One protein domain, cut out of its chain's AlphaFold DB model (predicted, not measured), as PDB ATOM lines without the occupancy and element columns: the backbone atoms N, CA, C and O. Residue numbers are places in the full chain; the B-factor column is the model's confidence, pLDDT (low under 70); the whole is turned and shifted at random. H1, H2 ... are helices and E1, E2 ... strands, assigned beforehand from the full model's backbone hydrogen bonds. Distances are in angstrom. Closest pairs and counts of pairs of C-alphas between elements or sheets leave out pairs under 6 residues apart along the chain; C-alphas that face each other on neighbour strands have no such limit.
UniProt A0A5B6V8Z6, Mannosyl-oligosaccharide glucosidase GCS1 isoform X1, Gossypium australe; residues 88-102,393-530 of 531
ATOM      1  N   VAL A  88     115.918 150.015  30.598       93.44
ATOM      2  CA  VAL A  88     117.369 149.780  30.485       93.44
ATOM      3  C   VAL A  88     118.129 150.101  31.773       93.44
ATOM      4  O   VAL A  88     119.346 150.256  31.731       93.44
ATOM      5  N   THR A  89     117.441 150.253  32.902       94.00
ATOM      6  CA  THR A  89     118.050 150.512  34.215       94.00
ATOM      7  C   THR A  89     118.207 149.189  34.967       94.00
ATOM      8  O   THR A  89     117.196 148.507  35.129       94.00
ATOM      9  N   PRO A  90     119.417 148.809  35.421       95.50
ATOM     10  CA  PRO A  90     119.625 147.586  36.199       95.50
ATOM     11  C   PRO A  90     118.760 147.529  37.458       95.50
ATOM     12  O   PRO A  90     118.404 148.565  38.028       95.50
ATOM     13  N   PHE A  91     118.432 146.321  37.909       95.69
ATOM     14  CA  PHE A  91     117.769 146.132  39.195       95.69
ATOM     15  C   PHE A  91     118.659 146.649  40.341       95.69
ATOM     16  O   PHE A  91     119.854 146.351  40.353       95.69
ATOM     17  N   PRO A  92     118.125 147.420  41.310       94.31
ATOM     18  CA  PRO A  92     118.918 148.061  42.359       94.31
ATOM     19  C   PRO A  92     119.285 147.073  43.481       94.31
ATOM     20  O   PRO A  92     118.885 147.241  44.633       94.31
ATOM     21  N   ALA A  93     120.034 146.027  43.144       93.06
ATOM     22  CA  ALA A  93     120.594 145.055  44.077       93.06
ATOM     23  C   ALA A  93     122.068 144.772  43.739       93.06
ATOM     24  O   ALA A  93     122.491 145.015  42.605       93.06
ATOM     25  N   PRO A  94     122.864 144.260  44.696       93.94
ATOM     26  CA  PRO A  94     124.195 143.749  44.391       93.94
ATOM     27  C   PRO A  94     124.124 142.680  43.298       93.94
ATOM     28  O   PRO A  94     123.230 141.832  43.330       93.94
ATOM     29  N   ARG A  95     125.076 142.705  42.360       95.50
ATOM     30  CA  ARG A  95     125.181 141.665  41.335       95.50
ATOM     31  C   ARG A  95     125.516 140.333  41.985       95.50
ATOM     32  O   ARG A  95     126.382 140.257  42.860       95.50
ATOM     33  N   ILE A  96     124.858 139.278  41.533       95.69
ATOM     34  CA  ILE A  96     125.108 137.915  41.981       95.69
ATOM     35  C   ILE A  96     126.538 137.524  41.651       95.69
ATOM     36  O   ILE A  96     127.211 136.943  42.503       95.69
ATOM     37  N   MET A  97     127.038 137.899  40.473       96.38
ATOM     38  CA  MET A  97     128.398 137.552  40.085       96.38
ATOM     39  C   MET A  97     129.476 138.260  40.910       96.38
ATOM     40  O   MET A  97     130.613 137.805  40.891       96.38
ATOM     41  N   ASP A  98     129.144 139.287  41.701       96.00
ATOM     42  CA  ASP A  98     130.081 139.932  42.635       96.00
ATOM     43  C   ASP A  98     130.165 139.203  43.999       96.00
ATOM     44  O   ASP A  98     130.986 139.560  44.848       96.00
ATOM     45  N   LEU A  99     129.345 138.169  44.240       94.19
ATOM     46  CA  LEU A  99     129.356 137.424  45.505       94.19
ATOM     47  C   LEU A  99     130.650 136.604  45.684       94.19
ATOM     48  O   LEU A  99     131.135 136.010  44.719       94.19
ATOM     49  N   PRO A 100     131.169 136.455  46.925       95.00
ATOM     50  CA  PRO A 100     132.457 135.797  47.185       95.00
ATOM     51  C   PRO A 100     132.590 134.375  46.626       95.00
ATOM     52  O   PRO A 100     133.667 133.984  46.191       95.00
ATOM     53  N   GLN A 101     131.495 133.611  46.600       92.00
ATOM     54  CA  GLN A 101     131.461 132.237  46.086       92.00
ATOM     55  C   GLN A 101     131.770 132.114  44.584       92.00
ATOM     56  O   GLN A 101     132.123 131.030  44.132       92.00
ATOM     57  N   PHE A 102     131.630 133.204  43.820       95.56
ATOM     58  CA  PHE A 102     131.952 133.248  42.393       95.56
ATOM     59  C   PHE A 102     133.291 133.932  42.107       95.56
ATOM     60  O   PHE A 102     133.638 134.121  40.945       95.56
ATOM     61  N   MET A 393     126.130 119.226  25.771       98.50
ATOM     62  CA  MET A 393     125.496 120.213  26.654       98.50
ATOM     63  C   MET A 393     126.545 121.111  27.324       98.50
ATOM     64  O   MET A 393     126.423 122.332  27.303       98.50
ATOM     65  N   LEU A 394     127.608 120.517  27.873       98.75
ATOM     66  CA  LEU A 394     128.679 121.256  28.549       98.75
ATOM     67  C   LEU A 394     129.602 121.977  27.559       98.75
ATOM     68  O   LEU A 394     129.971 123.123  27.790       98.75
ATOM     69  N   GLY A 395     129.937 121.338  26.437       98.25
ATOM     70  CA  GLY A 395     130.732 121.941  25.365       98.25
ATOM     71  C   GLY A 395     129.975 122.957  24.501       98.25
ATOM     72  O   GLY A 395     130.567 123.565  23.612       98.25
ATOM     73  N   GLY A 396     128.671 123.126  24.736       98.00
ATOM     74  CA  GLY A 396     127.838 124.188  24.174       98.00
ATOM     75  C   GLY A 396     127.752 125.429  25.066       98.00
ATOM     76  O   GLY A 396     127.132 126.413  24.668       98.00
ATOM     77  N   ILE A 397     128.352 125.414  26.260       98.81
ATOM     78  CA  ILE A 397     128.387 126.588  27.134       98.81
ATOM     79  C   ILE A 397     129.297 127.653  26.519       98.81
ATOM     80  O   ILE A 397     130.459 127.397  26.212       98.81
ATOM     81  N   GLY A 398     128.762 128.858  26.346       98.38
ATOM     82  CA  GLY A 398     129.459 130.021  25.816       98.38
ATOM     83  C   GLY A 398     129.641 131.133  26.843       98.38
ATOM     84  O   GLY A 398     129.001 131.150  27.895       98.38
ATOM     85  N   TYR A 399     130.509 132.082  26.501       98.56
ATOM     86  CA  TYR A 399     130.685 133.340  27.214       98.56
ATOM     87  C   TYR A 399     130.551 134.481  26.208       98.56
ATOM     88  O   TYR A 399     131.220 134.499  25.169       98.56
ATOM     89  N   PHE A 400     129.670 135.420  26.527       98.00
ATOM     90  CA  PHE A 400     129.279 136.513  25.655       98.00
ATOM     91  C   PHE A 400     129.419 137.839  26.394       98.00
ATOM     92  O   PHE A 400     129.164 137.915  27.594       98.00
ATOM     93  N   TYR A 401     129.788 138.891  25.669       97.56
ATOM     94  CA  TYR A 401     129.887 140.241  26.206       97.56
ATOM     95  C   TYR A 401     129.371 141.256  25.189       97.56
ATOM     96  O   TYR A 401     129.694 141.181  24.001       97.56
ATOM     97  N   GLY A 402     128.557 142.207  25.639       96.44
ATOM     98  CA  GLY A 402     128.029 143.265  24.782       96.44
ATOM     99  C   GLY A 402     126.782 143.929  25.352       96.44
ATOM    100  O   GLY A 402     126.536 143.888  26.553       96.44
ATOM    101  N   GLN A 403     125.995 144.555  24.476       96.00
ATOM    102  CA  GLN A 403     124.776 145.280  24.840       96.00
ATOM    103  C   GLN A 403     123.604 144.812  23.979       96.00
ATOM    104  O   GLN A 403     123.671 144.873  22.749       96.00
ATOM    105  N   SER A 404     122.507 144.393  24.609       95.62
ATOM    106  CA  SER A 404     121.267 144.076  23.895       95.62
ATOM    107  C   SER A 404     120.594 145.343  23.362       95.62
ATOM    108  O   SER A 404     120.601 146.390  24.017       95.62
ATOM    109  N   LYS A 405     119.950 145.236  22.195       94.94
ATOM    110  CA  LYS A 405     119.105 146.297  21.628       94.94
ATOM    111  C   LYS A 405     117.663 146.112  22.085       94.94
ATOM    112  O   LYS A 405     117.084 145.048  21.877       94.94
ATOM    113  N   ILE A 406     117.072 147.143  22.675       93.88
ATOM    114  CA  ILE A 406     115.727 147.114  23.259       93.88
ATOM    115  C   ILE A 406     114.813 148.093  22.537       93.88
ATOM    116  O   ILE A 406     115.179 149.245  22.319       93.88
ATOM    117  N   SER A 407     113.597 147.669  22.206       92.12
ATOM    118  CA  SER A 407     112.606 148.552  21.598       92.12
ATOM    119  C   SER A 407     112.225 149.690  22.541       92.12
ATOM    120  O   SER A 407     111.979 149.457  23.729       92.12
ATOM    121  N   ILE A 408     112.082 150.896  22.002       88.00
ATOM    122  CA  ILE A 408     111.580 152.045  22.755       88.00
ATOM    123  C   ILE A 408     110.114 151.781  23.159       88.00
ATOM    124  O   ILE A 408     109.279 151.504  22.292       88.00
ATOM    125  N   PRO A 409     109.748 151.859  24.455       81.12
ATOM    126  CA  PRO A 409     108.362 151.676  24.877       81.12
ATOM    127  C   PRO A 409     107.436 152.724  24.240       81.12
ATOM    128  O   PRO A 409     107.744 153.918  24.261       81.12
ATOM    129  N   LYS A 410     106.267 152.294  23.739       70.69
ATOM    130  CA  LYS A 410     105.309 153.141  22.988       70.69
ATOM    131  C   LYS A 410     104.853 154.413  23.723       70.69
ATOM    132  O   LYS A 410     104.504 155.388  23.073       70.69
ATOM    133  N   ASN A 411     104.877 154.415  25.058       64.38
ATOM    134  CA  ASN A 411     104.446 155.542  25.898       64.38
ATOM    135  C   ASN A 411     105.619 156.379  26.442       64.38
ATOM    136  O   ASN A 411     105.451 157.114  27.414       64.38
ATOM    137  N   SER A 412     106.823 156.227  25.889       66.19
ATOM    138  CA  SER A 412     108.008 156.919  26.393       66.19
ATOM    139  C   SER A 412     108.278 158.212  25.616       66.19
ATOM    140  O   SER A 412     108.259 158.238  24.391       66.19
ATOM    141  N   ASN A 413     108.584 159.297  26.336       63.84
ATOM    142  CA  ASN A 413     109.032 160.572  25.752       63.84
ATOM    143  C   ASN A 413     110.525 160.541  25.359       63.84
ATOM    144  O   ASN A 413     111.180 161.585  25.297       63.84
ATOM    145  N   VAL A 414     111.093 159.348  25.168       67.88
ATOM    146  CA  VAL A 414     112.527 159.162  24.944       67.88
ATOM    147  C   VAL A 414     112.832 159.468  23.484       67.88
ATOM    148  O   VAL A 414     112.491 158.703  22.587       67.88
ATOM    149  N   LYS A 415     113.474 160.612  23.247       59.53
ATOM    150  CA  LYS A 415     114.037 160.963  21.942       59.53
ATOM    151  C   LYS A 415     115.382 160.255  21.799       59.53
ATOM    152  O   LYS A 415     116.382 160.756  22.302       59.53
ATOM    153  N   SER A 416     115.390 159.086  21.170       63.19
ATOM    154  CA  SER A 416     116.624 158.433  20.723       63.19
ATOM    155  C   SER A 416     116.869 158.768  19.251       63.19
ATOM    156  O   SER A 416     115.915 158.964  18.500       63.19
ATOM    157  N   HIS A 417     118.139 158.885  18.859       60.69
ATOM    158  CA  HIS A 417     118.521 159.020  17.448       60.69
ATOM    159  C   HIS A 417     118.300 157.712  16.676       60.69
ATOM    160  O   HIS A 417     118.005 157.758  15.485       60.69
ATOM    161  N   ASP A 418     118.416 156.588  17.382       68.44
ATOM    162  CA  ASP A 418     118.177 155.240  16.884       68.44
ATOM    163  C   ASP A 418     116.799 154.741  17.342       68.44
ATOM    164  O   ASP A 418     116.349 155.075  18.438       68.44
ATOM    165  N   ASP A 419     116.159 153.858  16.572       83.75
ATOM    166  CA  ASP A 419     114.843 153.270  16.898       83.75
ATOM    167  C   ASP A 419     114.868 152.283  18.098       83.75
ATOM    168  O   ASP A 419     113.917 151.532  18.341       83.75
ATOM    169  N   PHE A 420     115.958 152.261  18.873       90.50
ATOM    170  CA  PHE A 420     116.177 151.369  20.009       90.50
ATOM    171  C   PHE A 420     116.965 152.041  21.147       90.50
ATOM    172  O   PHE A 420     117.566 153.102  20.992       90.50
ATOM    173  N   LEU A 421     116.959 151.389  22.310       92.25
ATOM    174  CA  LEU A 421     117.786 151.689  23.478       92.25
ATOM    175  C   LEU A 421     118.799 150.564  23.681       92.25
ATOM    176  O   LEU A 421     118.482 149.397  23.457       92.25
ATOM    177  N   LEU A 422     119.998 150.893  24.149       93.69
ATOM    178  CA  LEU A 422     120.987 149.890  24.534       93.69
ATOM    179  C   LEU A 422     120.832 149.523  26.011       93.69
ATOM    180  O   LEU A 422     120.695 150.398  26.869       93.69
ATOM    181  N   TYR A 423     120.892 148.225  26.308       94.81
ATOM    182  CA  TYR A 423     121.164 147.748  27.667       94.81
ATOM    183  C   TYR A 423     122.547 148.186  28.145       94.81
ATOM    184  O   TYR A 423     123.361 148.675  27.363       94.81
ATOM    185  N   TRP A 424     122.830 148.030  29.440       95.44
ATOM    186  CA  TRP A 424     124.206 148.175  29.920       95.44
ATOM    187  C   TRP A 424     125.104 147.093  29.302       95.44
ATOM    188  O   TRP A 424     124.599 146.027  28.944       95.44
ATOM    189  N   PRO A 425     126.418 147.350  29.166       96.19
ATOM    190  CA  PRO A 425     127.369 146.293  28.853       96.19
ATOM    191  C   PRO A 425     127.255 145.188  29.897       96.19
ATOM    192  O   PRO A 425     127.315 145.462  31.098       96.19
ATOM    193  N   ALA A 426     127.042 143.963  29.438       96.50
ATOM    194  CA  ALA A 426     126.828 142.822  30.304       96.50
ATOM    195  C   ALA A 426     127.551 141.589  29.776       96.50
ATOM    196  O   ALA A 426     127.738 141.414  28.568       96.50
ATOM    197  N   GLU A 427     127.944 140.747  30.721       97.31
ATOM    198  CA  GLU A 427     128.528 139.436  30.492       97.31
ATOM    199  C   GLU A 427     127.432 138.379  30.620       97.31
ATOM    200  O   GLU A 427     126.521 138.511  31.439       97.31
ATOM    201  N   LEU A 428     127.528 137.308  29.839       98.56
ATOM    202  CA  LEU A 428     126.651 136.153  29.964       98.56
ATOM    203  C   LEU A 428     127.447 134.870  29.755       98.56
ATOM    204  O   LEU A 428     127.942 134.614  28.661       98.56
ATOM    205  N   TYR A 429     127.524 134.055  30.800       98.69
ATOM    206  CA  TYR A 429     127.999 132.678  30.752       98.69
ATOM    207  C   TYR A 429     126.777 131.754  30.740       98.69
ATOM    208  O   TYR A 429     125.993 131.777  31.686       98.69
ATOM    209  N   THR A 430     126.544 131.014  29.652       98.75
ATOM    210  CA  THR A 430     125.280 130.276  29.447       98.75
ATOM    211  C   THR A 430     125.418 129.132  28.450       98.75
ATOM    212  O   THR A 430     126.235 129.211  27.532       98.75
ATOM    213  N   ALA A 431     124.591 128.092  28.580       98.38
ATOM    214  CA  ALA A 431     124.417 127.104  27.517       98.38
ATOM    215  C   ALA A 431     123.652 127.701  26.323       98.38
ATOM    216  O   ALA A 431     122.980 128.731  26.436       98.38
ATOM    217  N   VAL A 432     123.774 127.058  25.160       98.00
ATOM    218  CA  VAL A 432     123.083 127.467  23.931       98.00
ATOM    219  C   VAL A 432     122.210 126.325  23.405       98.00
ATOM    220  O   VAL A 432     122.653 125.175  23.452       98.00
ATOM    221  N   PRO A 433     121.005 126.596  22.862       97.38
ATOM    222  CA  PRO A 433     120.130 125.531  22.362       97.38
ATOM    223  C   PRO A 433     120.736 124.742  21.197       97.38
ATOM    224  O   PRO A 433     120.493 123.549  21.039       97.38
ATOM    225  N   SER A 434     121.505 125.421  20.341       95.56
ATOM    226  CA  SER A 434     122.084 124.830  19.138       95.56
ATOM    227  C   SER A 434     123.305 125.622  18.681       95.56
ATOM    228  O   SER A 434     123.207 126.817  18.414       95.56
ATOM    229  N   ARG A 435     124.452 124.953  18.541       96.00
ATOM    230  CA  ARG A 435     125.700 125.544  18.026       96.00
ATOM    231  C   ARG A 435     125.576 126.146  16.607       96.00
ATOM    232  O   ARG A 435     126.120 127.232  16.400       96.00
ATOM    233  N   PRO A 436     124.877 125.519  15.637       93.56
ATOM    234  CA  PRO A 436     124.741 126.091  14.293       93.56
ATOM    235  C   PRO A 436     123.639 127.156  14.168       93.56
ATOM    236  O   PRO A 436     123.842 128.152  13.478       93.56
ATOM    237  N   PHE A 437     122.489 126.989  14.834       90.06
ATOM    238  CA  PHE A 437     121.321 127.870  14.629       90.06
ATOM    239  C   PHE A 437     121.144 128.946  15.700       90.06
ATOM    240  O   PHE A 437     120.744 130.079  15.417       90.06
ATOM    241  N   PHE A 438     121.414 128.588  16.952       93.12
ATOM    242  CA  PHE A 438     121.082 129.394  18.121       93.12
ATOM    243  C   PHE A 438     122.272 129.489  19.081       93.12
ATOM    244  O   PHE A 438     122.124 129.121  20.241       93.12
ATOM    245  N   PRO A 439     123.458 129.961  18.646       95.06
ATOM    246  CA  PRO A 439     124.674 129.959  19.464       95.06
ATOM    247  C   PRO A 439     124.705 131.117  20.476       95.06
ATOM    248  O   PRO A 439     125.664 131.884  20.540       95.06
ATOM    249  N   ARG A 440     123.622 131.293  21.232       95.81
ATOM    250  CA  ARG A 440     123.404 132.405  22.163       95.81
ATOM    251  C   ARG A 440     122.403 132.018  23.247       95.81
ATOM    252  O   ARG A 440     121.728 130.998  23.132       95.81
ATOM    253  N   GLY A 441     122.305 132.835  24.292       97.25
ATOM    254  CA  GLY A 441     121.429 132.561  25.429       97.25
ATOM    255  C   GLY A 441     119.947 132.743  25.100       97.25
ATOM    256  O   GLY A 441     119.548 133.795  24.593       97.25
ATOM    257  N   PHE A 442     119.129 131.755  25.462       97.75
ATOM    258  CA  PHE A 442     117.669 131.841  25.437       97.75
ATOM    259  C   PHE A 442     117.102 131.545  26.826       97.75
ATOM    260  O   PHE A 442     117.321 130.473  27.387       97.75
ATOM    261  N   LEU A 443     116.342 132.495  27.374       97.62
ATOM    262  CA  LEU A 443     115.950 132.501  28.787       97.62
ATOM    263  C   LEU A 443     115.153 131.254  29.198       97.62
ATOM    264  O   LEU A 443     115.340 130.729  30.292       97.62
ATOM    265  N   TRP A 444     114.240 130.795  28.335       97.12
ATOM    266  CA  TRP A 444     113.379 129.654  28.656       97.12
ATOM    267  C   TRP A 444     114.062 128.303  28.377       97.12
ATOM    268  O   TRP A 444     113.835 127.354  29.129       97.12
ATOM    269  N   ASP A 445     114.920 128.202  27.359       98.31
ATOM    270  CA  ASP A 445     115.731 127.005  27.109       98.31
ATOM    271  C   ASP A 445     116.697 126.756  28.272       98.31
ATOM    272  O   ASP A 445     116.860 125.618  28.717       98.31
ATOM    273  N   GLU A 446     117.262 127.828  28.842       98.44
ATOM    274  CA  GLU A 446     118.284 127.710  29.877       98.44
ATOM    275  C   GLU A 446     117.799 126.941  31.105       98.44
ATOM    276  O   GLU A 446     118.515 126.090  31.628       98.44
ATOM    277  N   GLY A 447     116.550 127.141  31.532       97.56
ATOM    278  CA  GLY A 447     115.996 126.362  32.640       97.56
ATOM    279  C   GLY A 447     116.001 124.852  32.391       97.56
ATOM    280  O   GLY A 447     116.204 124.089  33.336       97.56
ATOM    281  N   PHE A 448     115.837 124.408  31.140       98.12
ATOM    282  CA  PHE A 448     115.938 122.995  30.771       98.12
ATOM    283  C   PHE A 448     117.390 122.530  30.651       98.12
ATOM    284  O   PHE A 448     117.695 121.439  31.137       98.12
ATOM    285  N   HIS A 449     118.291 123.349  30.095       98.50
ATOM    286  CA  HIS A 449     119.733 123.063  30.092       98.50
ATOM    287  C   HIS A 449     120.233 122.795  31.514       98.50
ATOM    288  O   HIS A 449     120.898 121.789  31.785       98.50
ATOM    289  N   GLN A 450     119.818 123.645  32.457       97.94
ATOM    290  CA  GLN A 450     120.238 123.535  33.843       97.94
ATOM    291  C   GLN A 450     119.792 122.226  34.488       97.94
ATOM    292  O   GLN A 450     120.555 121.698  35.290       97.94
ATOM    293  N   LEU A 451     118.658 121.625  34.095       95.69
ATOM    294  CA  LEU A 451     118.251 120.305  34.602       95.69
ATOM    295  C   LEU A 451     119.314 119.222  34.358       95.69
ATOM    296  O   LEU A 451     119.402 118.285  35.149       95.69
ATOM    297  N   LEU A 452     120.128 119.331  33.312       96.19
ATOM    298  CA  LEU A 452     121.249 118.416  33.088       96.19
ATOM    299  C   LEU A 452     122.527 118.922  33.759       96.19
ATOM    300  O   LEU A 452     123.193 118.159  34.458       96.19
ATOM    301  N   ILE A 453     122.841 120.209  33.593       98.12
ATOM    302  CA  ILE A 453     124.104 120.793  34.062       98.12
ATOM    303  C   ILE A 453     124.235 120.694  35.583       98.12
ATOM    304  O   ILE A 453     125.283 120.266  36.058       98.12
ATOM    305  N   TRP A 454     123.187 120.982  36.366       96.25
ATOM    306  CA  TRP A 454     123.295 120.948  37.834       96.25
ATOM    307  C   TRP A 454     123.544 119.544  38.393       96.25
ATOM    308  O   TRP A 454     124.165 119.409  39.445       96.25
ATOM    309  N   ARG A 455     123.094 118.493  37.688       95.06
ATOM    310  CA  ARG A 455     123.369 117.090  38.051       95.06
ATOM    311  C   ARG A 455     124.831 116.715  37.821       95.06
ATOM    312  O   ARG A 455     125.336 115.810  38.479       95.06
ATOM    313  N   TRP A 456     125.493 117.401  36.891       97.62
ATOM    314  CA  TRP A 456     126.910 117.229  36.604       97.62
ATOM    315  C   TRP A 456     127.798 118.122  37.477       97.62
ATOM    316  O   TRP A 456     128.787 117.656  38.045       97.62
ATOM    317  N   ASP A 457     127.488 119.414  37.566       97.06
ATOM    318  CA  ASP A 457     128.263 120.406  38.307       97.06
ATOM    319  C   ASP A 457     127.360 121.547  38.801       97.06
ATOM    320  O   ASP A 457     126.938 122.427  38.043       97.06
ATOM    321  N   LEU A 458     127.068 121.532  40.105       95.69
ATOM    322  CA  LEU A 458     126.231 122.540  40.753       95.69
ATOM    323  C   LEU A 458     126.825 123.950  40.635       95.69
ATOM    324  O   LEU A 458     126.076 124.909  40.470       95.69
ATOM    325  N   HIS A 459     128.150 124.096  40.703       95.75
ATOM    326  CA  HIS A 459     128.793 125.410  40.701       95.75
ATOM    327  C   HIS A 459     128.731 126.069  39.325       95.75
ATOM    328  O   HIS A 459     128.444 127.259  39.253       95.75
ATOM    329  N   ILE A 460     128.924 125.303  38.245       97.81
ATOM    330  CA  ILE A 460     128.688 125.798  36.876       97.81
ATOM    331  C   ILE A 460     127.233 126.260  36.737       97.81
ATOM    332  O   ILE A 460     126.970 127.332  36.198       97.81
ATOM    333  N   SER A 461     126.288 125.483  37.266       98.00
ATOM    334  CA  SER A 461     124.870 125.817  37.174       98.00
ATOM    335  C   SER A 461     124.499 127.102  37.926       98.00
ATOM    336  O   SER A 461     123.808 127.961  37.380       98.00
ATOM    337  N   LEU A 462     124.999 127.273  39.155       96.81
ATOM    338  CA  LEU A 462     124.791 128.493  39.944       96.81
ATOM    339  C   LEU A 462     125.427 129.724  39.291       96.81
ATOM    340  O   LEU A 462     124.843 130.803  39.347       96.81
ATOM    341  N   ASP A 463     126.591 129.561  38.667       97.31
ATOM    342  CA  ASP A 463     127.296 130.619  37.940       97.31
ATOM    343  C   ASP A 463     126.484 131.090  36.716       97.31
ATOM    344  O   ASP A 463     126.234 132.287  36.555       97.31
ATOM    345  N   ILE A 464     125.959 130.153  35.914       98.62
ATOM    346  CA  ILE A 464     125.082 130.468  34.774       98.62
ATOM    347  C   ILE A 464     123.807 131.185  35.236       98.62
ATOM    348  O   ILE A 464     123.442 132.228  34.691       98.62
ATOM    349  N   VAL A 465     123.128 130.661  36.263       98.12
ATOM    350  CA  VAL A 465     121.924 131.306  36.810       98.12
ATOM    351  C   VAL A 465     122.247 132.709  37.336       98.12
ATOM    352  O   VAL A 465     121.460 133.628  37.116       98.12
ATOM    353  N   GLY A 466     123.405 132.894  37.976       97.50
ATOM    354  CA  GLY A 466     123.882 134.199  38.432       97.50
ATOM    355  C   GLY A 466     124.003 135.214  37.296       97.50
ATOM    356  O   GLY A 466     123.439 136.302  37.404       97.50
ATOM    357  N   HIS A 467     124.623 134.833  36.175       98.44
ATOM    358  CA  HIS A 467     124.722 135.705  34.998       98.44
ATOM    359  C   HIS A 467     123.350 136.101  34.446       98.44
ATOM    360  O   HIS A 467     123.139 137.262  34.115       98.44
ATOM    361  N   TRP A 468     122.395 135.169  34.367       98.50
ATOM    362  CA  TRP A 468     121.042 135.486  33.894       98.50
ATOM    363  C   TRP A 468     120.299 136.457  34.816       98.50
ATOM    364  O   TRP A 468     119.587 137.339  34.336       98.50
ATOM    365  N   LEU A 469     120.451 136.309  36.132       97.50
ATOM    366  CA  LEU A 469     119.799 137.179  37.114       97.50
ATOM    367  C   LEU A 469     120.426 138.583  37.163       97.50
ATOM    368  O   LEU A 469     119.713 139.554  37.416       97.50
ATOM    369  N   ASP A 470     121.710 138.726  36.830       97.69
ATOM    370  CA  ASP A 470     122.375 140.034  36.701       97.69
ATOM    371  C   ASP A 470     121.894 140.853  35.484       97.69
ATOM    372  O   ASP A 470     122.195 142.045  35.368       97.69
ATOM    373  N   LEU A 471     121.098 140.249  34.596       97.69
ATOM    374  CA  LEU A 471     120.448 140.916  33.461       97.69
ATOM    375  C   LEU A 471     119.053 141.471  33.792       97.69
ATOM    376  O   LEU A 471     118.395 142.025  32.909       97.69
ATOM    377  N   ILE A 472     118.584 141.332  35.037       97.31
ATOM    378  CA  ILE A 472     117.284 141.858  35.462       97.31
ATOM    379  C   ILE A 472     117.324 143.391  35.494       97.31
ATOM    380  O   ILE A 472     118.190 144.005  36.124       97.31
ATOM    381  N   ASN A 473     116.351 144.033  34.848       96.38
ATOM    382  CA  ASN A 473     116.142 145.474  34.986       96.38
ATOM    383  C   ASN A 473     115.285 145.835  36.208       96.38
ATOM    384  O   ASN A 473     114.693 144.986  36.869       96.38
ATOM    385  N   ILE A 474     115.147 147.129  36.490       95.88
ATOM    386  CA  ILE A 474     114.350 147.649  37.612       95.88
ATOM    387  C   ILE A 474     112.864 147.240  37.581       95.88
ATOM    388  O   ILE A 474     112.182 147.348  38.599       95.88
ATOM    389  N   ASP A 475     112.354 146.777  36.439       94.62
ATOM    390  CA  ASP A 475     110.980 146.291  36.269       94.62
ATOM    391  C   ASP A 475     110.869 144.755  36.408       94.62
ATOM    392  O   ASP A 475     109.778 144.205  36.263       94.62
ATOM    393  N   GLY A 476     111.968 144.049  36.702       95.44
ATOM    394  CA  GLY A 476     111.994 142.590  36.849       95.44
ATOM    395  C   GLY A 476     112.075 141.821  35.525       95.44
ATOM    396  O   GLY A 476     111.878 140.607  35.507       95.44
ATOM    397  N   TRP A 477     112.326 142.508  34.411       97.06
ATOM    398  CA  TRP A 477     112.382 141.915  33.076       97.06
ATOM    399  C   TRP A 477     113.811 141.526  32.690       97.06
ATOM    400  O   TRP A 477     114.762 142.245  32.990       97.06
ATOM    401  N   ILE A 478     113.926 140.406  31.975       97.56
ATOM    402  CA  ILE A 478     115.153 139.914  31.346       97.56
ATOM    403  C   ILE A 478     114.851 139.724  29.852       97.56
ATOM    404  O   ILE A 478     113.845 139.082  29.526       97.56
ATOM    405  N   PRO A 479     115.694 140.221  28.927       96.19
ATOM    406  CA  PRO A 479     115.520 139.929  27.511       96.19
ATOM    407  C   PRO A 479     115.547 138.418  27.236       96.19
ATOM    408  O   PRO A 479     116.439 137.698  27.682       96.19
ATOM    409  N   ARG A 480     114.549 137.925  26.493       96.00
ATOM    410  CA  ARG A 480     114.367 136.483  26.242       96.00
ATOM    411  C   ARG A 480     115.505 135.841  25.451       96.00
ATOM    412  O   ARG A 480     115.741 134.648  25.601       96.00
ATOM    413  N   GLU A 481     116.154 136.615  24.592       96.19
ATOM    414  CA  GLU A 481     117.187 136.177  23.662       96.19
ATOM    415  C   GLU A 481     118.363 137.150  23.773       96.19
ATOM    416  O   GLU A 481     118.217 138.358  23.570       96.19
ATOM    417  N   GLN A 482     119.521 136.626  24.164       96.38
ATOM    418  CA  GLN A 482     120.689 137.411  24.548       96.38
ATOM    419  C   GLN A 482     121.682 137.484  23.391       96.38
ATOM    420  O   GLN A 482     122.545 136.626  23.228       96.38
ATOM    421  N   ILE A 483     121.541 138.521  22.566       96.12
ATOM    422  CA  ILE A 483     122.415 138.778  21.416       96.12
ATOM    423  C   ILE A 483     123.471 139.802  21.843       96.12
ATOM    424  O   ILE A 483     123.258 141.011  21.746       96.12
ATOM    425  N   LEU A 484     124.584 139.303  22.383       95.38
ATOM    426  CA  LEU A 484     125.643 140.113  22.984       95.38
ATOM    427  C   LEU A 484     126.927 140.018  22.149       95.38
ATOM    428  O   LEU A 484     127.525 138.950  22.031       95.38
ATOM    429  N   GLY A 485     127.347 141.148  21.581       91.94
ATOM    430  CA  GLY A 485     128.584 141.257  20.806       91.94
ATOM    431  C   GLY A 485     128.427 140.930  19.316       91.94
ATOM    432  O   GLY A 485     127.382 140.469  18.852       91.94
ATOM    433  N   ALA A 486     129.481 141.211  18.548       89.06
ATOM    434  CA  ALA A 486     129.453 141.100  17.089       89.06
ATOM    435  C   ALA A 486     129.326 139.648  16.596       89.06
ATOM    436  O   ALA A 486     128.595 139.404  15.645       89.06
ATOM    437  N   GLU A 487     129.961 138.687  17.277       89.00
ATOM    438  CA  GLU A 487     129.879 137.258  16.929       89.00
ATOM    439  C   GLU A 487     128.450 136.702  17.095       89.00
ATOM    440  O   GLU A 487     127.959 135.957  16.247       89.00
ATOM    441  N   ALA A 488     127.728 137.120  18.143       88.81
ATOM    442  CA  ALA A 488     126.326 136.743  18.314       88.81
ATOM    443  C   ALA A 488     125.434 137.380  17.234       88.81
ATOM    444  O   ALA A 488     124.536 136.720  16.709       88.81
ATOM    445  N   LEU A 489     125.695 138.640  16.863       86.62
ATOM    446  CA  LEU A 489     124.970 139.341  15.795       86.62
ATOM    447  C   LEU A 489     125.215 138.721  14.412       86.62
ATOM    448  O   LEU A 489     124.291 138.671  13.601       86.62
ATOM    449  N   SER A 490     126.424 138.222  14.145       78.38
ATOM    450  CA  SER A 490     126.788 137.612  12.860       78.38
ATOM    451  C   SER A 490     126.267 136.182  12.680       78.38
ATOM    452  O   SER A 490     126.334 135.657  11.572       78.38
ATOM    453  N   SER A 491     125.691 135.558  13.717       74.06
ATOM    454  CA  SER A 491     125.140 134.185  13.686       74.06
ATOM    455  C   SER A 491     123.826 134.031  12.892       74.06
ATOM    456  O   SER A 491     122.953 133.240  13.245       74.06
ATOM    457  N   LYS A 492     123.667 134.799  11.802       70.94
ATOM    458  CA  LYS A 492     122.505 134.802  10.894       70.94
ATOM    459  C   LYS A 492     121.170 135.098  11.598       70.94
ATOM    460  O   LYS A 492     120.138 134.557  11.211       70.94
ATOM    461  N   VAL A 493     121.170 135.969  12.612       78.56
ATOM    462  CA  VAL A 493     119.931 136.434  13.260       78.56
ATOM    463  C   VAL A 493     119.208 137.410  12.325       78.56
ATOM    464  O   VAL A 493     119.787 138.449  11.999       78.56
ATOM    465  N   PRO A 494     117.962 137.132  11.900       83.25
ATOM    466  CA  PRO A 494     117.179 138.104  11.143       83.25
ATOM    467  C   PRO A 494     117.044 139.422  11.916       83.25
ATOM    468  O   PRO A 494     116.869 139.421  13.139       83.25
ATOM    469  N   ALA A 495     117.155 140.552  11.213       83.44
ATOM    470  CA  ALA A 495     117.259 141.877  11.827       83.44
ATOM    471  C   ALA A 495     116.069 142.202  12.750       83.44
ATOM    472  O   ALA A 495     116.236 142.862  13.777       83.44
ATOM    473  N   GLU A 496     114.888 141.686  12.419       82.00
ATOM    474  CA  GLU A 496     113.656 141.814  13.193       82.00
ATOM    475  C   GLU A 496     113.709 141.143  14.576       82.00
ATOM    476  O   GLU A 496     113.007 141.585  15.482       82.00
ATOM    477  N   PHE A 497     114.551 140.121  14.776       85.75
ATOM    478  CA  PHE A 497     114.671 139.405  16.055       85.75
ATOM    479  C   PHE A 497     115.779 139.947  16.955       85.75
ATOM    480  O   PHE A 497     115.852 139.578  18.129       85.75
ATOM    481  N   VAL A 498     116.625 140.844  16.438       90.94
ATOM    482  CA  VAL A 498     117.679 141.485  17.233       90.94
ATOM    483  C   VAL A 498     117.073 142.394  18.300       90.94
ATOM    484  O   VAL A 498     117.544 142.421  19.440       90.94
ATOM    485  N   LEU A 499     116.008 143.114  17.947       93.12
ATOM    486  CA  LEU A 499     115.340 144.047  18.842       93.12
ATOM    487  C   LEU A 499     114.492 143.304  19.885       93.12
ATOM    488  O   LEU A 499     113.538 142.605  19.553       93.12
ATOM    489  N   GLN A 500     114.813 143.487  21.165       94.81
ATOM    490  CA  GLN A 500     114.080 142.865  22.267       94.81
ATOM    491  C   GLN A 500     112.949 143.773  22.762       94.81
ATOM    492  O   GLN A 500     113.124 144.982  22.922       94.81
ATOM    493  N   HIS A 501     111.791 143.186  23.056       93.62
ATOM    494  CA  HIS A 501     110.600 143.914  23.489       93.62
ATOM    495  C   HIS A 501     110.293 143.643  24.961       93.62
ATOM    496  O   HIS A 501     109.968 142.517  25.329       93.62
ATOM    497  N   SER A 502     110.322 144.683  25.795       93.00
ATOM    498  CA  SER A 502     110.059 144.558  27.237       93.00
ATOM    499  C   SER A 502     108.608 144.245  27.603       93.00
ATOM    500  O   SER A 502     108.324 143.881  28.738       93.00
ATOM    501  N   SER A 503     107.681 144.347  26.647       92.19
ATOM    502  CA  SER A 503     106.304 143.864  26.797       92.19
ATOM    503  C   SER A 503     106.184 142.339  26.742       92.19
ATOM    504  O   SER A 503     105.122 141.807  27.058       92.19
ATOM    505  N   ASN A 504     107.232 141.639  26.300       92.69
ATOM    506  CA  ASN A 504     107.205 140.200  26.080       92.69
ATOM    507  C   ASN A 504     107.868 139.489  27.265       92.69
ATOM    508  O   ASN A 504     109.038 139.730  27.569       92.69
ATOM    509  N   GLY A 505     107.121 138.594  27.911       90.75
ATOM    510  CA  GLY A 505     107.660 137.641  28.882       90.75
ATOM    511  C   GLY A 505     107.989 136.292  28.238       90.75
ATOM    512  O   GLY A 505     107.556 136.008  27.123       90.75
ATOM    513  N   ASN A 506     108.697 135.440  28.980       94.62
ATOM    514  CA  ASN A 506     108.993 134.053  28.615       94.62
ATOM    515  C   ASN A 506     108.675 133.106  29.785       94.62
ATOM    516  O   ASN A 506     108.685 133.549  30.937       94.62
ATOM    517  N   PRO A 507     108.408 131.808  29.526       97.06
ATOM    518  CA  PRO A 507     108.238 130.819  30.587       97.06
ATOM    519  C   PRO A 507     109.432 130.835  31.560       97.06
ATOM    520  O   PRO A 507     110.573 130.742  31.106       97.06
ATOM    521  N   PRO A 508     109.210 130.939  32.884       96.19
ATOM    522  CA  PRO A 508     110.287 131.157  33.846       96.19
ATOM    523  C   PRO A 508     110.902 129.818  34.292       96.19
ATOM    524  O   PRO A 508     110.866 129.430  35.461       96.19
ATOM    525  N   THR A 509     111.436 129.072  33.328       97.62
ATOM    526  CA  THR A 509     111.934 127.696  33.495       97.62
ATOM    527  C   THR A 509     113.155 127.604  34.407       97.62
ATOM    528  O   THR A 509     113.370 126.549  34.998       97.62
ATOM    529  N   LEU A 510     113.913 128.692  34.609       95.75
ATOM    530  CA  LEU A 510     115.006 128.749  35.595       95.75
ATOM    531  C   LEU A 510     114.540 128.322  36.999       95.75
ATOM    532  O   LEU A 510     115.277 127.650  37.721       95.75
ATOM    533  N   PHE A 511     113.285 128.613  37.373       94.50
ATOM    534  CA  PHE A 511     112.733 128.165  38.656       94.50
ATOM    535  C   PHE A 511     112.536 126.647  38.741       94.50
ATOM    536  O   PHE A 511     112.542 126.109  39.848       94.50
ATOM    537  N   LEU A 512     112.398 125.931  37.618       93.31
ATOM    538  CA  LEU A 512     112.362 124.463  37.615       93.31
ATOM    539  C   LEU A 512     113.703 123.894  38.092       93.31
ATOM    540  O   LEU A 512     113.727 122.995  38.935       93.31
ATOM    541  N   ALA A 513     114.809 124.450  37.593       91.12
ATOM    542  CA  ALA A 513     116.154 124.053  37.987       91.12
ATOM    543  C   ALA A 513     116.463 124.454  39.438       91.12
ATOM    544  O   ALA A 513     116.868 123.598  40.224       91.12
ATOM    545  N   LEU A 514     116.174 125.704  39.824       92.38
ATOM    546  CA  LEU A 514     116.359 126.188  41.201       92.38
ATOM    547  C   LEU A 514     115.571 125.357  42.217       92.38
ATOM    548  O   LEU A 514     116.095 124.989  43.267       92.38
ATOM    549  N   ARG A 515     114.325 125.000  41.884       92.19
ATOM    550  CA  ARG A 515     113.521 124.080  42.690       92.19
ATOM    551  C   ARG A 515     114.243 122.744  42.868       92.19
ATOM    552  O   ARG A 515     114.353 122.266  43.992       92.19
ATOM    553  N   GLY A 516     114.746 122.157  41.782       87.19
ATOM    554  CA  GLY A 516     115.504 120.904  41.822       87.19
ATOM    555  C   GLY A 516     116.720 120.964  42.752       87.19
ATOM    556  O   GLY A 516     116.876 120.081  43.592       87.19
ATOM    557  N   MET A 517     117.522 122.028  42.653       89.50
ATOM    558  CA  MET A 517     118.723 122.237  43.477       89.50
ATOM    559  C   MET A 517     118.402 122.422  44.963       89.50
ATOM    560  O   MET A 517     119.097 121.888  45.826       89.50
ATOM    561  N   LEU A 518     117.353 123.186  45.278       87.25
ATOM    562  CA  LEU A 518     116.947 123.429  46.662       87.25
ATOM    563  C   LEU A 518     116.473 122.139  47.333       87.25
ATOM    564  O   LEU A 518     116.887 121.839  48.451       87.25
ATOM    565  N   PHE A 519     115.633 121.355  46.653       81.25
ATOM    566  CA  PHE A 519     115.089 120.126  47.229       81.25
ATOM    567  C   PHE A 519     116.119 118.990  47.307       81.25
ATOM    568  O   PHE A 519     116.055 118.211  48.255       81.25
ATOM    569  N   SER A 520     117.094 118.904  46.394       71.38
ATOM    570  CA  SER A 520     118.176 117.912  46.500       71.38
ATOM    571  C   SER A 520     119.134 118.223  47.657       71.38
ATOM    572  O   SER A 520     119.466 117.327  48.434       71.38
ATOM    573  N   ASN A 521     119.509 119.494  47.844       58.03
ATOM    574  CA  ASN A 521     120.386 119.911  48.939       58.03
ATOM    575  C   ASN A 521     119.696 119.848  50.308       58.03
ATOM    576  O   ASN A 521     120.329 119.460  51.288       58.03
ATOM    577  N   LEU A 522     118.396 120.156  50.391       49.22
ATOM    578  CA  LEU A 522     117.632 119.999  51.634       49.22
ATOM    579  C   LEU A 522     117.522 118.522  52.046       49.22
ATOM    580  O   LEU A 522     117.607 118.211  53.230       49.22
ATOM    581  N   ILE A 523     117.397 117.610  51.077       47.22
ATOM    582  CA  ILE A 523     117.418 116.163  51.318       47.22
ATOM    583  C   ILE A 523     118.812 115.698  51.779       47.22
ATOM    584  O   ILE A 523     118.885 114.904  52.711       47.22
ATOM    585  N   CYS A 524     119.912 116.227  51.229       42.94
ATOM    586  CA  CYS A 524     121.263 115.947  51.743       42.94
ATOM    587  C   CYS A 524     121.465 116.441  53.185       42.94
ATOM    588  O   CYS A 524     122.011 115.711  54.010       42.94
ATOM    589  N   VAL A 525     120.997 117.647  53.522       41.00
ATOM    590  CA  VAL A 525     121.110 118.198  54.887       41.00
ATOM    591  C   VAL A 525     120.223 117.436  55.879       41.00
ATOM    592  O   VAL A 525     120.660 117.150  56.991       41.00
ATOM    593  N   LEU A 526     119.009 117.041  55.486       36.91
ATOM    594  CA  LEU A 526     118.119 116.237  56.331       36.91
ATOM    595  C   LEU A 526     118.591 114.780  56.480       36.91
ATOM    596  O   LEU A 526     118.406 114.210  57.550       36.91
ATOM    597  N   MET A 527     119.238 114.188  55.468       40.34
ATOM    598  CA  MET A 527     119.854 112.857  55.584       40.34
ATOM    599  C   MET A 527     121.136 112.860  56.434       40.34
ATOM    600  O   MET A 527     121.432 111.856  57.071       40.34
ATOM    601  N   LEU A 528     121.870 113.976  56.504       40.09
ATOM    602  CA  LEU A 528     123.041 114.125  57.382       40.09
ATOM    603  C   LEU A 528     122.682 114.447  58.844       40.09
ATOM    604  O   LEU A 528     123.488 114.198  59.734       40.09
ATOM    605  N   LEU A 529     121.487 114.990  59.099       36.84
ATOM    606  CA  LEU A 529     120.985 115.297  60.449       36.84
ATOM    607  C   LEU A 529     120.026 114.229  61.006       36.84
ATOM    608  O   LEU A 529     119.538 114.368  62.126       36.84
ATOM    609  N   GLY A 530     119.749 113.178  60.232       39.50
ATOM    610  CA  GLY A 530     118.901 112.045  60.604       39.50
ATOM    611  C   GLY A 530     119.680 110.734  60.683       39.50
ATOM    612  O   GLY A 530     119.312 109.779  60.000       39.50
TER     613      GLY A 530
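Overview. This is residues 88 to 102 and 393 to 530 of the 531 residues of the protein "Mannosyl-oligosaccharide glucosidase GCS1 isoform X1" of Gossypium australe (UniProt A0A5B6V8Z6). A small bundle of H1, H2 and the first part of H5 makes one half of an elongated body, and a kinked two-stranded ribbon, E1 with E4 and then E2 with E3, packs on H2 by E4 and reaches away toward the other end. The tail of H5 with the last residues, 521 to 530, sticks out at one end, and the loop of residues 410 to 415 sticks out at the other. You will find 153 residues printed, with four named strands followed by five named helices; both two-stranded sheets, E1 - E4 and E2 - E3, are antiparallel, and the class is mixed, helices and strands, with under half of the residues in named elements. The whole is compact, with a radius of gyration of the C-alphas of 16.9 A, and spans 63 by 35 by 27 A.

Along the chain. Start at C-alpha 88, at (117.369, 149.780, 30.485); residues 88 to 102 hold no named element. After the cut, find E1, residues 398 to 402, beginning at (129.459, 130.021, 25.816) and 13.4 A long. Next come E2, residues 405 to 407, E3, residues 420 to 422, and E4, residues 426 to 430, 12.7 A long. H1, residues 443 to 456, measures 20.4 A, and H2, residues 458 to 469, 16.4 A. H3, residues 486 to 490, and H4, residues 495 to 498, are short. H5, residues 510 to 528, runs 27.4 A to (123.041, 114.125, 57.382).

Arrangement. Look first at H1, H2 and H5, an up and down bundle, each helix running against the one before it in the chain. H1 and H2 form a helical hairpin: they touch at Trp 454 and Ser 461, C-alphas 5.2 A apart, with a shallow tilt of 17 degrees, opposite ways. H5 touches H1 with residues 510 to 517 alone; the closest C-alphas, Gly 447 and Leu 510, are 3.9 A apart. H2 and E4 come closest at the C-alphas of Ile 464 and Thr 430, 5.3 A. Between antiparallel E1 and E4, N 400 and O 428 are 2.9 A apart, within hydrogen-bond range. E1 runs on into E2 at 65 degrees; in the hairpin E2 and E3, N 406 and O 421 are 2.8 A apart. H3 and H4 are close but not clearly touching, the closest C-alphas, Leu 489 and Val 498, being 7.7 A apart. Every O i to N i+4 pair is within hydrogen-bond range in H2, H3 and H5, against 5 of 10 in H1; H4 is too short for such a pair.

Size, cuts and confidence. The C-alphas of His 417 and Gly 530, the two farthest apart, are 63.8 A apart. Residues 103 to 392 are not printed, and C-alphas 102 and 393 stand 21.4 A apart across this cut. The links E2 to E3, E4 to H1, H2 to H3 and H4 to H5 are long. Look for pLDDT under 70 at residues 411 to 418 and 521 to 530; the mean of the printed part is 88.9.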